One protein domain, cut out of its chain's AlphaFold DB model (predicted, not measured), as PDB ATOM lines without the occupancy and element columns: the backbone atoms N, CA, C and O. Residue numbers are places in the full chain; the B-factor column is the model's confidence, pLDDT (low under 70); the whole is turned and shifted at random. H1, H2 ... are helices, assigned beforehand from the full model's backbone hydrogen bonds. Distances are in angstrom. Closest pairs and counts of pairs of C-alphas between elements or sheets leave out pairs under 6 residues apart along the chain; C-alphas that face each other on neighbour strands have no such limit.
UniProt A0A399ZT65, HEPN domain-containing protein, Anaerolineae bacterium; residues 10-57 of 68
ATOM      1  N   ARG A  10      24.996   9.512 105.048       91.81
ATOM      2  CA  ARG A  10      24.429   8.727 106.154       91.81
ATOM      3  C   ARG A  10      24.767   9.351 107.501       91.81
ATOM      4  O   ARG A  10      23.922   9.355 108.400       91.81
ATOM      5  N   ALA A  11      25.961   9.926 107.639       90.94
ATOM      6  CA  ALA A  11      26.351  10.671 108.829       90.94
ATOM      7  C   ALA A  11      25.443  11.893 109.047       90.94
ATOM      8  O   ALA A  11      24.986  12.123 110.173       90.94
ATOM      9  N   TRP A  12      25.118  12.632 107.981       91.62
ATOM     10  CA  TRP A  12      24.190  13.767 108.037       91.62
ATOM     11  C   TRP A  12      22.761  13.342 108.360       91.62
ATOM     12  O   TRP A  12      22.146  13.922 109.255       91.62
ATOM     13  N   LEU A  13      22.266  12.272 107.738       93.94
ATOM     14  CA  LEU A  13      20.931  11.747 108.022       93.94
ATOM     15  C   LEU A  13      20.800  11.250 109.471       93.94
ATOM     16  O   LEU A  13      19.780  11.473 110.120       93.94
ATOM     17  N   ARG A  14      21.845  10.618 110.023       94.94
ATOM     18  CA  ARG A  14      21.873  10.218 111.439       94.94
ATOM     19  C   ARG A  14      21.779  11.432 112.364       94.94
ATOM     20  O   ARG A  14      21.024  11.405 113.333       94.94
ATOM     21  N   ARG A  15      22.521  12.502 112.063       93.56
ATOM     22  CA  ARG A  15      22.460  13.756 112.832       93.56
ATOM     23  C   ARG A  15      21.083  14.416 112.711       93.56
ATOM     24  O   ARG A  15      20.568  14.878 113.723       93.56
ATOM     25  N   ALA A  16      20.469  14.413 111.528       96.00
ATOM     26  CA  ALA A  16      19.109  14.916 111.322       96.00
ATOM     27  C   ALA A  16      18.093  14.196 112.222       96.00
ATOM     28  O   ALA A  16      17.368  14.842 112.973       96.00
ATOM     29  N   LYS A  17      18.124  12.856 112.240       96.50
ATOM     30  CA  LYS A  17      17.260  12.035 113.107       96.50
ATOM     31  C   LYS A  17      17.444  12.335 114.595       96.50
ATOM     32  O   LYS A  17      16.464  12.379 115.332       96.50
ATOM     33  N   ALA A  18      18.683  12.569 115.033       96.12
ATOM     34  CA  ALA A  18      18.958  12.952 116.416       96.12
ATOM     35  C   ALA A  18      18.322  14.308 116.773       96.12
ATOM     36  O   ALA A  18      17.716  14.426 117.832       96.12
ATOM     37  N   ASN A  19      18.402  15.298 115.876       97.00
ATOM     38  CA  ASN A  19      17.783  16.613 116.083       97.00
ATOM     39  C   ASN A  19      16.247  16.503 116.105       97.00
ATOM     40  O   ASN A  19      15.612  17.040 117.005       97.00
ATOM     41  N   LEU A  20      15.657  15.714 115.200       96.88
ATOM     42  CA  LEU A  20      14.213  15.453 115.200       96.88
ATOM     43  C   LEU A  20      13.753  14.802 116.513       96.88
ATOM     44  O   LEU A  20      12.793  15.253 117.124       96.88
ATOM     45  N   THR A  21      14.488  13.797 116.996       96.44
ATOM     46  CA  THR A  21      14.166  13.120 118.264       96.44
ATOM     47  C   THR A  21      14.182  14.092 119.451       96.44
ATOM     48  O   THR A  21      13.357  13.964 120.355       96.44
ATOM     49  N   LEU A  22      15.115  15.053 119.471       94.81
ATOM     50  CA  LEU A  22      15.178  16.086 120.509       94.81
ATOM     51  C   LEU A  22      13.974  17.030 120.434       94.81
ATOM     52  O   LEU A  22      13.350  17.282 121.462       94.81
ATOM     53  N   ALA A  23      13.609  17.481 119.231       95.38
ATOM     54  CA  ALA A  23      12.436  18.325 119.018       95.38
ATOM     55  C   ALA A  23      11.130  17.620 119.446       95.38
ATOM     56  O   ALA A  23      10.306  18.206 120.144       95.38
ATOM     57  N   GLU A  24      10.964  16.338 119.104       94.00
ATOM     58  CA  GLU A  24       9.767  15.553 119.442       94.00
ATOM     59  C   GLU A  24       9.650  15.253 120.941       94.00
ATOM     60  O   GLU A  24       8.569  15.337 121.529       94.00
ATOM     61  N   LYS A  25      10.761  14.867 121.581       93.38
ATOM     62  CA  LYS A  25      10.754  14.483 122.999       93.38
ATOM     63  C   LYS A  25      10.751  15.687 123.929       93.38
ATOM     64  O   LYS A  25      10.214  15.588 125.032       93.38
ATOM     65  N   GLY A  26      11.327  16.808 123.504       89.31
ATOM     66  CA  GLY A  26      11.450  17.997 124.334       89.31
ATOM     67  C   GLY A  26      10.113  18.624 124.722       89.31
ATOM     68  O   GLY A  26       9.986  19.080 125.851       89.31
ATOM     69  N   GLY A  27       9.068  18.498 123.895       86.25
ATOM     70  CA  GLY A  27       7.713  18.951 124.248       86.25
ATOM     71  C   GLY A  27       7.075  18.220 125.443       86.25
ATOM     72  O   GLY A  27       6.059  18.667 125.966       86.25
ATOM     73  N   ARG A  28       7.657  17.099 125.892       87.00
ATOM     74  CA  ARG A  28       7.203  16.336 127.069       87.00
ATOM     75  C   ARG A  28       8.041  16.611 128.320       87.00
ATOM     76  O   ARG A  28       7.724  16.091 129.388       87.00
ATOM     77  N   MET A  29       9.119  17.383 128.198       89.38
ATOM     78  CA  MET A  29      10.045  17.675 129.289       89.38
ATOM     79  C   MET A  29       9.715  19.030 129.918       89.38
ATOM     80  O   MET A  29       9.523  20.025 129.225       89.38
ATOM     81  N   LYS A  30       9.657  19.083 131.253       89.19
ATOM     82  CA  LYS A  30       9.468  20.351 131.970       89.19
ATOM     83  C   LYS A  30      10.714  21.224 131.821       89.19
ATOM     84  O   LYS A  30      11.826  20.726 131.960       89.19
ATOM     85  N   GLY A  31      10.510  22.520 131.589       89.88
ATOM     86  CA  GLY A  31      11.591  23.506 131.498       89.88
ATOM     87  C   GLY A  31      12.291  23.577 130.139       89.88
ATOM     88  O   GLY A  31      13.268  24.307 130.021       89.88
ATOM     89  N   VAL A  32      11.810  22.854 129.123       91.38
ATOM     90  CA  VAL A  32      12.296  23.019 127.747       91.38
ATOM     91  C   VAL A  32      11.544  24.159 127.075       91.38
ATOM     92  O   VAL A  32      10.312  24.187 127.087       91.38
ATOM     93  N   LEU A  33      12.297  25.092 126.498       93.06
ATOM     94  CA  LEU A  33      11.767  26.227 125.754       93.06
ATOM     95  C   LEU A  33      11.366  25.796 124.339       93.06
ATOM     96  O   LEU A  33      12.032  24.966 123.715       93.06
ATOM     97  N   TYR A  34      10.274  26.354 123.817       91.88
ATOM     98  CA  TYR A  34       9.796  26.016 122.472       91.88
ATOM     99  C   TYR A  34      10.786  26.453 121.389       91.88
ATOM    100  O   TYR A  34      10.912  25.790 120.365       91.88
ATOM    101  N   GLU A  35      11.534  27.522 121.641       94.44
ATOM    102  CA  GLU A  35      12.600  28.044 120.796       94.44
ATOM    103  C   GLU A  35      13.682  26.984 120.550       94.44
ATOM    104  O   GLU A  35      14.099  26.783 119.408       94.44
ATOM    105  N   ASP A  36      14.064  26.227 121.584       94.31
ATOM    106  CA  ASP A  36      15.027  25.129 121.456       94.31
ATOM    107  C   ASP A  36      14.453  23.958 120.649       94.31
ATOM    108  O   ASP A  36      15.175  23.306 119.884       94.31
ATOM    109  N   LEU A  37      13.149  23.684 120.776       94.94
ATOM    110  CA  LEU A  37      12.480  22.664 119.962       94.94
ATOM    111  C   LEU A  37      12.462  23.069 118.490       94.94
ATOM    112  O   LEU A  37      12.813  22.258 117.631       94.94
ATOM    113  N   CYS A  38      12.112  24.323 118.204       95.44
ATOM    114  CA  CYS A  38      12.116  24.891 116.859       95.44
ATOM    115  C   CYS A  38      13.522  24.881 116.253       95.44
ATOM    116  O   CYS A  38      13.687  24.463 115.108       95.44
ATOM    117  N   PHE A  39      14.545  25.243 117.030       94.81
ATOM    118  CA  PHE A  39      15.937  25.174 116.594       94.81
ATOM    119  C   PHE A  39      16.344  23.741 116.223       94.81
ATOM    120  O   PHE A  39      16.919  23.502 115.160       94.81
ATOM    121  N   ASN A  40      16.000  22.755 117.057       96.06
ATOM    122  CA  ASN A  40      16.267  21.350 116.749       96.06
ATOM    123  C   ASN A  40      15.479  20.869 115.518       96.06
ATOM    124  O   ASN A  40      16.025  20.138 114.691       96.06
ATOM    125  N   ALA A  41      14.229  21.299 115.347       96.00
ATOM    126  CA  ALA A  41      13.430  20.968 114.170       96.00
ATOM    127  C   ALA A  41      14.049  21.540 112.882       96.00
ATOM    128  O   ALA A  41      14.263  20.795 111.924       96.00
ATOM    129  N   GLN A  42      14.433  22.821 112.883       96.00
ATOM    130  CA  GLN A  42      15.144  23.463 111.773       96.00
ATOM    131  C   GLN A  42      16.426  22.695 111.430       96.00
ATOM    132  O   GLN A  42      16.639  22.281 110.290       96.00
ATOM    133  N   GLN A  43      17.243  22.408 112.440       95.81
ATOM    134  CA  GLN A  43      18.496  21.684 112.271       95.81
ATOM    135  C   GLN A  43      18.304  20.256 111.747       95.81
ATOM    136  O   GLN A  43      19.186  19.725 111.064       95.81
ATOM    137  N   ALA A  44      17.184  19.603 112.064       96.75
ATOM    138  CA  ALA A  44      16.844  18.308 111.493       96.75
ATOM    139  C   ALA A  44      16.610  18.418 109.980       96.75
ATOM    140  O   ALA A  44      17.172  17.624 109.222       96.75
ATOM    141  N   VAL A  45      15.850  19.428 109.545       95.50
ATOM    142  CA  VAL A  45      15.566  19.688 108.127       95.50
ATOM    143  C   VAL A  45      16.845  20.022 107.363       95.50
ATOM    144  O   VAL A  45      17.139  19.363 106.366       95.50
ATOM    145  N   GLU A  46      17.662  20.958 107.855       93.25
ATOM    146  CA  GLU A  46      18.919  21.352 107.198       93.25
ATOM    147  C   GLU A  46      19.847  20.159 106.953       93.25
ATOM    148  O   GLU A  46      20.372  19.951 105.856       93.25
ATOM    149  N   LYS A  47      20.034  19.325 107.980       92.88
ATOM    150  CA  LYS A  47      20.926  18.162 107.909       92.88
ATOM    151  C   LYS A  47      20.358  17.068 107.007       92.88
ATOM    152  O   LYS A  47      21.133  16.392 106.332       92.88
ATOM    153  N   ALA A  48      19.036  16.889 106.980       93.94
ATOM    154  CA  ALA A  48      18.384  15.940 106.084       93.94
ATOM    155  C   ALA A  48      18.516  16.379 104.619       93.94
ATOM    156  O   ALA A  48      18.906  15.573 103.776       93.94
ATOM    157  N   LEU A  49      18.276  17.660 104.325       92.25
ATOM    158  CA  LEU A  49      18.459  18.218 102.984       92.25
ATOM    159  C   LEU A  49      19.912  18.099 102.527       92.25
ATOM    160  O   LEU A  49      20.172  17.617 101.427       92.25
ATOM    161  N   LYS A  50      20.871  18.416 103.403       88.44
ATOM    162  CA  LYS A  50      22.295  18.229 103.113       88.44
ATOM    163  C   LYS A  50      22.647  16.775 102.798       88.44
ATOM    164  O   LYS A  50      23.397  16.527 101.857       88.44
ATOM    165  N   ALA A  51      22.097  15.815 103.546       91.25
ATOM    166  CA  ALA A  51      22.273  14.395 103.249       91.25
ATOM    167  C   ALA A  51      21.759  14.045 101.843       91.25
ATOM    168  O   ALA A  51      22.450  13.362 101.090       91.25
ATOM    169  N   VAL A  52      20.578  14.544 101.462       91.69
ATOM    170  CA  VAL A  52      20.014  14.321 100.124       91.69
ATOM    171  C   VAL A  52      20.898  14.940  99.039       91.69
ATOM    172  O   VAL A  52      21.220  14.248  98.075       91.69
ATOM    173  N   CYS A  53      21.343  16.189  99.198       89.75
ATOM    174  CA  CYS A  53      22.225  16.852  98.233       89.75
ATOM    175  C   CYS A  53      23.535  16.083  98.035       89.75
ATOM    176  O   CYS A  53      23.864  15.734  96.903       89.75
ATOM    177  N   LEU A  54      24.211  15.708  99.128       88.31
ATOM    178  CA  LEU A  54      25.436  14.903  99.068       88.31
ATOM    179  C   LEU A  54      25.199  13.549  98.386       88.31
ATOM    180  O   LEU A  54      26.006  13.125  97.567       88.31
ATOM    181  N   SER A  55      24.070  12.887  98.668       88.88
ATOM    182  CA  SER A  55      23.730  11.604  98.033       88.88
ATOM    183  C   SER A  55      23.497  11.713  96.523       88.88
ATOM    184  O   SER A  55      23.653  10.727  95.808       88.88
ATOM    185  N   LYS A  56      23.137  12.908  96.044       89.00
ATOM    186  CA  LYS A  56      22.903  13.214  94.630       89.00
ATOM    187  C   LYS A  56      24.111  13.862  93.947       89.00
ATOM    188  O   LYS A  56      24.001  14.222  92.781       89.00
ATOM    189  N   GLY A  57      25.233  14.040  94.653       85.94
ATOM    190  CA  GLY A  57      26.399  14.760  94.130       85.94
ATOM    191  C   GLY A  57      26.127  16.242  93.849       85.94
ATOM    192  O   GLY A  57      26.828  16.852  93.053       85.94
TER     193      GLY A  57
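AT A GLANCE: This is residues 10 to 57 of the 68 residues of the protein "HEPN domain-containing protein" of Anaerolineae bacterium (UniProt A0A399ZT65). A long helical hairpin: H1 runs one way, a loop of residues 27 to 33 turns the course at one end, and the longer H2 folds back side by side with H1. The printed part has 48 residues with two named helices, H1 then H2, and no named strand; the class is all helix. The outline is a rod spanning 41 by 15 by 10 A, only just loose, close to compact, with a radius of gyration of the C-alphas of 11.9 A.

IN THESE COORDINATES: H1, residues 10 to 26, begins at C-alpha 10 at (24.429, 8.727, 106.154) and measures 24.2 A from first to last C-alpha. H2, residues 34 to 55, measures 31.6 A and ends at C-alpha 55 at (23.730, 11.604, 98.033).

HOW THE PARTS SIT: H1 and H2 form a helical hairpin joined by a short link. They touch, and their closest C-alphas, those of Ala 16 and Ala 44, are 4.1 A apart. They run opposite ways at a shallow tilt of 18 degrees. In H1 and H2 every O i to N i+4 pair is within hydrogen-bond range.

THE WHOLE: The two C-alphas farthest apart, those of Lys 30 and Gly 57, are 41.8 A apart. The printed part has no cut, and no printed residue is under 70 in pLDDT.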